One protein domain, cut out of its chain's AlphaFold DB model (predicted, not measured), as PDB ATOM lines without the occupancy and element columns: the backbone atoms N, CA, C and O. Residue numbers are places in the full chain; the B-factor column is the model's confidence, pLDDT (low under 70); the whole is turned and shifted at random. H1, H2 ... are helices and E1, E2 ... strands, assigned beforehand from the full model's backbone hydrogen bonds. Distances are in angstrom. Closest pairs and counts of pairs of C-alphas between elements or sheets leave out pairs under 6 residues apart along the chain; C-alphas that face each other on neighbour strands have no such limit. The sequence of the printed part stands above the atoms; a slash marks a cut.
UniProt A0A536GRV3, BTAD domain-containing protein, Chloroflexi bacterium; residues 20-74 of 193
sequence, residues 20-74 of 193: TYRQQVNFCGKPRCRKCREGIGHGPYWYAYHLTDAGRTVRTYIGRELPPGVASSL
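AT A GLANCE: This is residues 20 to 74 of the 193 residues of the protein "BTAD domain-containing protein" of Chloroflexi bacterium (UniProt A0A536GRV3). A strongly twisted ribbon of three antiparallel strands makes the body, with a loop bearing the small helix H1 at one end and the turn of the E2 and E3 hairpin at the other. The last helix, H2, lies off to one side of the ribbon, and neither helix covers a face of the sheet. The printed part has 55 residues, with three named strands and two named helices in the chain order E1, H1, E2, E3, H2; the sheet's order is E1, E2, E3, and the class is mixed, helices and strands. The whole is loose, with a radius of gyration of the C-alphas of 14.0 A, and flat, spanning 41 by 29 by 12 A.

HOW THE PARTS SIT: In the sheet, E2, residues 42 to 51, is the inner strand between the edge strands E1, residues 20 to 26, and E3, residues 57 to 63. E1 and E2 are antiparallel, with 146 degrees between their directions; N 22 and O 47 are 2.9 A apart and N 24 and O 45 2.8 A, both within hydrogen-bond range. E2 and E3 form a hairpin, antiparallel at 144 degrees, with N 48 and O 60 at 2.9 A and N 60 and O 48 at 2.8 A, within hydrogen-bond range. The sheet's C-alphas lie up to 5.4 A off their best plane. H1, residues 34 to 37, is only just not on the sheet, with 4 pairs of C-alphas within 10 A; its closest C-alpha pair with E2 is Lys 35 and His 42, 7.0 A apart. H2, residues 68 to 74, is not on the sheet and is apart from E1, E2 and H1; H1 is also apart from E3. H1 is too short for any O i to N i+4 pair, and in H2 2 of 3 such pairs are within hydrogen-bond range.

IN THESE COORDINATES: E2 is the longest strand, 26.0 A from first to last C-alpha, with C-alpha 42 at (216.069, 236.479, 182.967) and C-alpha 51 at (215.445, 235.537, 208.934). E1 measures 18.1 A and begins with C-alpha 20 at (208.987, 237.003, 202.466). E3 measures 18.4 A, H1 5.2 A and H2 10.2 A. H2 ends with C-alpha 74 at (199.661, 236.593, 197.769).

THE WHOLE: The two C-alphas farthest apart, those of Arg 32 and Asp 53, are 41.7 A apart. The printed part runs from 20 to 74 without a cut. The link E1 to H1 is short, the other three are tight, and no link is long. The mean pLDDT of the printed part is 72.9, and residues 64 to 74 are among the 16 under 70.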
ATOM      1  N   THR A  20     209.377 235.973 203.426       81.75
ATOM      2  CA  THR A  20     208.987 237.003 202.466       81.75
ATOM      3  C   THR A  20     209.337 236.533 201.064       81.75
ATOM      4  O   THR A  20     210.489 236.208 200.783       81.75
ATOM      5  N   TYR A  21     208.361 236.521 200.162       78.44
ATOM      6  CA  TYR A  21     208.569 236.135 198.771       78.44
ATOM      7  C   TYR A  21     208.709 237.378 197.892       78.44
ATOM      8  O   TYR A  21     207.909 238.305 197.990       78.44
ATOM      9  N   ARG A  22     209.716 237.404 197.016       81.69
ATOM     10  CA  ARG A  22     209.923 238.506 196.066       81.69
ATOM     11  C   ARG A  22     210.364 237.985 194.707       81.69
ATOM     12  O   ARG A  22     211.257 237.142 194.621       81.69
ATOM     13  N   GLN A  23     209.767 238.536 193.654       81.81
ATOM     14  CA  GLN A  23     210.216 238.324 192.283       81.81
ATOM     15  C   GLN A  23     211.427 239.205 191.978       81.81
ATOM     16  O   GLN A  23     211.427 240.399 192.279       81.81
ATOM     17  N   GLN A  24     212.461 238.622 191.381       80.25
ATOM     18  CA  GLN A  24     213.640 239.349 190.923       80.25
ATOM     19  C   GLN A  24     214.016 238.935 189.503       80.25
ATOM     20  O   GLN A  24     213.864 237.777 189.110       80.25
ATOM     21  N   VAL A  25     214.515 239.903 188.739       78.50
ATOM     22  CA  VAL A  25     215.110 239.684 187.423       78.50
ATOM     23  C   VAL A  25     216.610 239.488 187.608       78.50
ATOM     24  O   VAL A  25     217.283 240.294 188.250       78.50
ATOM     25  N   ASN A  26     217.144 238.419 187.029       73.31
ATOM     26  CA  ASN A  26     218.552 238.062 187.137       73.31
ATOM     27  C   ASN A  26     219.250 238.217 185.790       73.31
ATOM     28  O   ASN A  26     218.791 237.719 184.764       73.31
ATOM     29  N   PHE A  27     220.429 238.829 185.797       78.75
ATOM     30  CA  PHE A  27     221.258 238.958 184.606       78.75
ATOM     31  C   PHE A  27     222.315 237.858 184.602       78.75
ATOM     32  O   PHE A  27     223.093 237.718 185.541       78.75
ATOM     33  N   CYS A  28     222.349 237.047 183.542       80.75
ATOM     34  CA  CYS A  28     223.293 235.931 183.456       80.75
ATOM     35  C   CYS A  28     224.725 236.369 183.116       80.75
ATOM     36  O   CYS A  28     225.637 235.547 183.182       80.75
ATOM     37  N   GLY A  29     224.917 237.624 182.693       70.62
ATOM     38  CA  GLY A  29     226.224 238.184 182.336       70.62
ATOM     39  C   GLY A  29     226.884 237.556 181.103       70.62
ATOM     40  O   GLY A  29     228.047 237.836 180.828       70.62
ATOM     41  N   LYS A  30     226.182 236.694 180.352       72.81
ATOM     42  CA  LYS A  30     226.733 236.055 179.148       72.81
ATOM     43  C   LYS A  30     226.712 237.042 177.972       72.81
ATOM     44  O   LYS A  30     225.626 237.516 177.632       72.81
ATOM     45  N   PRO A  31     227.837 237.262 177.261       70.25
ATOM     46  CA  PRO A  31     227.912 238.236 176.161       70.25
ATOM     47  C   PRO A  31     227.032 237.857 174.960       70.25
ATOM     48  O   PRO A  31     226.591 238.714 174.198       70.25
ATOM     49  N   ARG A  32     226.721 236.561 174.811       73.81
ATOM     50  CA  ARG A  32     225.809 236.040 173.780       73.81
ATOM     51  C   ARG A  32     224.338 236.042 174.205       73.81
ATOM     52  O   ARG A  32     223.480 235.650 173.418       73.81
ATOM     53  N   CYS A  33     224.020 236.431 175.440       69.75
ATOM     54  CA  CYS A  33     222.637 236.466 175.888       69.75
ATOM     55  C   CYS A  33     221.960 237.759 175.437       69.75
ATOM     56  O   CYS A  33     222.142 238.823 176.031       69.75
ATOM     57  N   ARG A  34     221.117 237.632 174.409       75.44
ATOM     58  CA  ARG A  34     220.336 238.736 173.849       75.44
ATOM     59  C   ARG A  34     219.488 239.454 174.910       75.44
ATOM     60  O   ARG A  34     219.596 240.665 175.039       75.44
ATOM     61  N   LYS A  35     218.762 238.700 175.743       73.12
ATOM     62  CA  LYS A  35     217.880 239.246 176.793       73.12
ATOM     63  C   LYS A  35     218.619 240.071 177.850       73.12
ATOM     64  O   LYS A  35     218.098 241.064 178.334       73.12
ATOM     65  N   CYS A  36     219.842 239.686 178.218       76.31
ATOM     66  CA  CYS A  36     220.631 240.468 179.176       76.31
ATOM     67  C   CYS A  36     221.214 241.734 178.544       76.31
ATOM     68  O   CYS A  36     221.243 242.770 179.195       76.31
ATOM     69  N   ARG A  37     221.641 241.666 177.277       77.44
ATOM     70  CA  ARG A  37     222.184 242.820 176.549       77.44
ATOM     71  C   ARG A  37     221.130 243.892 176.264       77.44
ATOM     72  O   ARG A  37     221.459 245.066 176.230       77.44
ATOM     73  N   GLU A  38     219.879 243.483 176.085       79.94
ATOM     74  CA  GLU A  38     218.729 244.378 175.905       79.94
ATOM     75  C   GLU A  38     218.202 244.950 177.241       79.94
ATOM     76  O   GLU A  38     217.195 245.648 177.247       79.94
ATOM     77  N   GLY A  39     218.844 244.650 178.380       75.81
ATOM     78  CA  GLY A  39     218.424 245.137 179.702       75.81
ATOM     79  C   GLY A  39     217.215 244.409 180.304       75.81
ATOM     80  O   GLY A  39     216.804 244.723 181.414       75.81
ATOM     81  N   ILE A  40     216.681 243.397 179.612       78.69
ATOM     82  CA  ILE A  40     215.480 242.643 180.009       78.69
ATOM     83  C   ILE A  40     215.792 241.632 181.123       78.69
ATOM     84  O   ILE A  40     214.970 241.392 181.998       78.69
ATOM     85  N   GLY A  41     216.979 241.017 181.092       79.06
ATOM     86  CA  GLY A  41     217.378 239.988 182.057       79.06
ATOM     87  C   GLY A  41     216.595 238.671 181.921       79.06
ATOM     88  O   GLY A  41     215.923 238.411 180.921       79.06
ATOM     89  N   HIS A  42     216.760 237.768 182.888       76.44
ATOM     90  CA  HIS A  42     216.069 236.479 182.967       76.44
ATOM     91  C   HIS A  42     215.172 236.416 184.193       76.44
ATOM     92  O   HIS A  42     215.537 236.898 185.264       76.44
ATOM     93  N   GLY A  43     214.044 235.728 184.054       63.44
ATOM     94  CA  GLY A  43     213.002 235.802 185.067       63.44
ATOM     95  C   GLY A  43     212.184 237.083 184.899       63.44
ATOM     96  O   GLY A  43     212.530 237.939 184.090       63.44
ATOM     97  N   PRO A  44     211.056 237.169 185.597       74.69
ATOM     98  CA  PRO A  44     211.109 237.172 187.048       74.69
ATOM     99  C   PRO A  44     211.179 235.769 187.644       74.69
ATOM    100  O   PRO A  44     210.451 234.862 187.247       74.69
ATOM    101  N   TYR A  45     212.099 235.593 188.587       82.31
ATOM    102  CA  TYR A  45     212.192 234.404 189.419       82.31
ATOM    103  C   TYR A  45     211.785 234.737 190.842       82.31
ATOM    104  O   TYR A  45     212.132 235.793 191.370       82.31
ATOM    105  N   TRP A  46     211.087 233.805 191.473       79.12
ATOM    106  CA  TRP A  46     210.726 233.897 192.870       79.12
ATOM    107  C   TRP A  46     211.896 233.520 193.769       79.12
ATOM    108  O   TRP A  46     212.557 232.489 193.596       79.12
ATOM    109  N   TYR A  47     212.103 234.365 194.769       79.81
ATOM    110  CA  TYR A  47     213.007 234.135 195.879       79.81
ATOM    111  C   TYR A  47     212.228 234.194 197.185       79.81
ATOM    112  O   TYR A  47     211.379 235.067 197.365       79.81
ATOM    113  N   ALA A  48     212.547 233.277 198.087       79.56
ATOM    114  CA  ALA A  48     212.084 233.281 199.463       79.56
ATOM    115  C   ALA A  48     213.180 233.856 200.362       79.56
ATOM    116  O   ALA A  48     214.344 233.476 200.232       79.56
ATOM    117  N   TYR A  49     212.809 234.751 201.267       77.88
ATOM    118  CA  TYR A  49     213.689 235.365 202.251       77.88
ATOM    119  C   TYR A  49     213.159 235.045 203.636       77.88
ATOM    120  O   TYR A  49     212.033 235.419 203.938       77.88
ATOM    121  N   HIS A  50     213.949 234.395 204.476       79.19
ATOM    122  CA  HIS A  50     213.615 234.210 205.887       79.19
ATOM    123  C   HIS A  50     214.772 234.703 206.746       79.19
ATOM    124  O   HIS A  50     215.933 234.648 206.329       79.19
ATOM    125  N   LEU A  51     214.449 235.257 207.911       77.56
ATOM    126  CA  LEU A  51     215.445 235.537 208.934       77.56
ATOM    127  C   LEU A  51     215.759 234.225 209.637       77.56
ATOM    128  O   LEU A  51     214.845 233.496 209.981       77.56
ATOM    129  N   THR A  52     217.034 233.934 209.834       71.69
ATOM    130  CA  THR A  52     217.445 232.858 210.733       71.69
ATOM    131  C   THR A  52     217.567 233.385 212.156       71.69
ATOM    132  O   THR A  52     217.772 234.585 212.354       71.69
ATOM    133  N   ASP A  53     217.569 232.484 213.137       63.75
ATOM    134  CA  ASP A  53     217.776 232.795 214.563       63.75
ATOM    135  C   ASP A  53     219.077 233.575 214.834       63.75
ATOM    136  O   ASP A  53     219.202 234.312 215.808       63.75
ATOM    137  N   ALA A  54     220.052 233.466 213.926       68.44
ATOM    138  CA  ALA A  54     221.309 234.213 213.947       68.44
ATOM    139  C   ALA A  54     221.196 235.649 213.379       68.44
ATOM    140  O   ALA A  54     222.220 236.293 213.133       68.44
ATOM    141  N   GLY A  55     219.982 236.132 213.090       72.75
ATOM    142  CA  GLY A  55     219.704 237.464 212.544       72.75
ATOM    143  C   GLY A  55     220.105 237.654 211.077       72.75
ATOM    144  O   GLY A  55     220.182 238.786 210.600       72.75
ATOM    145  N   ARG A  56     220.394 236.572 210.339       68.56
ATOM    146  CA  ARG A  56     220.804 236.641 208.927       68.56
ATOM    147  C   ARG A  56     219.612 236.371 208.023       68.56
ATOM    148  O   ARG A  56     218.905 235.389 208.207       68.56
ATOM    149  N   THR A  57     219.425 237.187 206.990       78.75
ATOM    150  CA  THR A  57     218.430 236.882 205.956       78.75
ATOM    151  C   THR A  57     218.993 235.858 204.973       78.75
ATOM    152  O   THR A  57     219.917 236.152 204.211       78.75
ATOM    153  N   VAL A  58     218.421 234.657 204.961       73.88
ATOM    154  CA  VAL A  58     218.748 233.613 203.989       73.88
ATOM    155  C   VAL A  58     217.814 233.736 202.794       73.88
ATOM    156  O   VAL A  58     216.598 233.844 202.944       73.88
ATOM    157  N   ARG A  59     218.398 233.723 201.589       80.31
ATOM    158  CA  ARG A  59     217.657 233.691 200.326       80.31
ATOM    159  C   ARG A  59     217.633 232.275 199.758       80.31
ATOM    160  O   ARG A  59     218.690 231.667 199.584       80.31
ATOM    161  N   THR A  60     216.456 231.810 199.366       78.38
ATOM    162  CA  THR A  60     216.265 230.525 198.689       78.38
ATOM    163  C   THR A  60     215.651 230.768 197.321       78.38
ATOM    164  O   THR A  60     214.672 231.501 197.183       78.38
ATOM    165  N   TYR A  61     216.252 230.177 196.290       81.44
ATOM    166  CA  TYR A  61     215.725 230.228 194.931       81.44
ATOM    167  C   TYR A  61     214.557 229.248 194.796       81.44
ATOM    168  O   TYR A  61     214.735 228.056 195.035       81.44
ATOM    169  N   ILE A  62     213.385 229.758 194.421       77.56
ATOM    170  CA  ILE A  62     212.160 228.965 194.255       77.56
ATOM    171  C   ILE A  62     211.981 228.570 192.784       77.56
ATOM    172  O   ILE A  62     211.675 227.422 192.481       77.56
ATOM    173  N   GLY A  63     212.217 229.506 191.858       74.62
ATOM    174  CA  GLY A  63     212.063 229.269 190.423       74.62
ATOM    175  C   GLY A  63     211.024 230.176 189.776       74.62
ATOM    176  O   GLY A  63     210.880 231.336 190.155       74.62
ATOM    177  N   ARG A  64     210.352 229.680 188.732       67.12
ATOM    178  CA  ARG A  64     209.409 230.471 187.921       67.12
ATOM    179  C   ARG A  64     208.025 230.593 188.562       67.12
ATOM    180  O   ARG A  64     207.362 231.602 188.366       67.12
ATOM    181  N   GLU A  65     207.616 229.597 189.338       61.47
ATOM    182  CA  GLU A  65     206.292 229.519 189.957       61.47
ATOM    183  C   GLU A  65     206.440 229.423 191.477       61.47
ATOM    184  O   GLU A  65     207.355 228.767 191.980       61.47
ATOM    185  N   LEU A  66     205.567 230.119 192.208       60.50
ATOM    186  CA  LEU A  66     205.471 229.988 193.661       60.50
ATOM    187  C   LEU A  66     204.854 228.637 194.029       60.50
ATOM    188  O   LEU A  66     203.999 228.142 193.293       60.50
ATOM    189  N   PRO A  67     205.186 228.078 195.204       65.62
ATOM    190  CA  PRO A  67     204.439 226.960 195.750       65.62
ATOM    191  C   PRO A  67     202.945 227.319 195.841       65.62
ATOM    192  O   PRO A  67     202.614 228.422 196.294       65.62
ATOM    193  N   PRO A  68     202.035 226.407 195.458       57.50
ATOM    194  CA  PRO A  68     200.607 226.707 195.343       57.50
ATOM    195  C   PRO A  68     199.978 227.194 196.658       57.50
ATOM    196  O   PRO A  68     199.119 228.067 196.631       57.50
ATOM    197  N   GLY A  69     200.463 226.730 197.817       64.06
ATOM    198  CA  GLY A  69     199.993 227.202 199.129       64.06
ATOM    199  C   GLY A  69     200.330 228.667 199.452       64.06
ATOM    200  O   GLY A  69     199.674 229.277 200.287       64.06
ATOM    201  N   VAL A  70     201.325 229.250 198.777       62.44
ATOM    202  CA  VAL A  70     201.780 230.637 198.977       62.44
ATOM    203  C   VAL A  70     201.229 231.559 197.888       62.44
ATOM    204  O   VAL A  70     200.855 232.696 198.174       62.44
ATOM    205  N   ALA A  71     201.139 231.062 196.648       59.72
ATOM    206  CA  ALA A  71     200.570 231.794 195.518       59.72
ATOM    207  C   ALA A  71     199.135 232.270 195.810       59.72
ATOM    208  O   ALA A  71     198.818 233.439 195.586       59.72
ATOM    209  N   SER A  72     198.311 231.403 196.408       55.03
ATOM    210  CA  SER A  72     196.929 231.723 196.784       55.03
ATOM    211  C   SER A  72     196.839 232.850 197.824       55.03
ATOM    212  O   SER A  72     195.998 233.735 197.693       55.03
ATOM    213  N   SER A  73     197.756 232.895 198.798       54.81
ATOM    214  CA  SER A  73     197.778 233.926 199.853       54.81
ATOM    215  C   SER A  73     198.283 235.297 199.374       54.81
ATOM    216  O   SER A  73     197.895 236.324 199.920       54.81
ATOM    217  N   LEU A  74     199.145 235.341 198.350       53.44
ATOM    218  CA  LEU A  74     199.661 236.593 197.769       53.44
ATOM    219  C   LEU A  74     198.709 237.211 196.735       53.44
ATOM    220  O   LEU A  74     198.708 238.431 196.571       53.44
TER     221      LEU A  74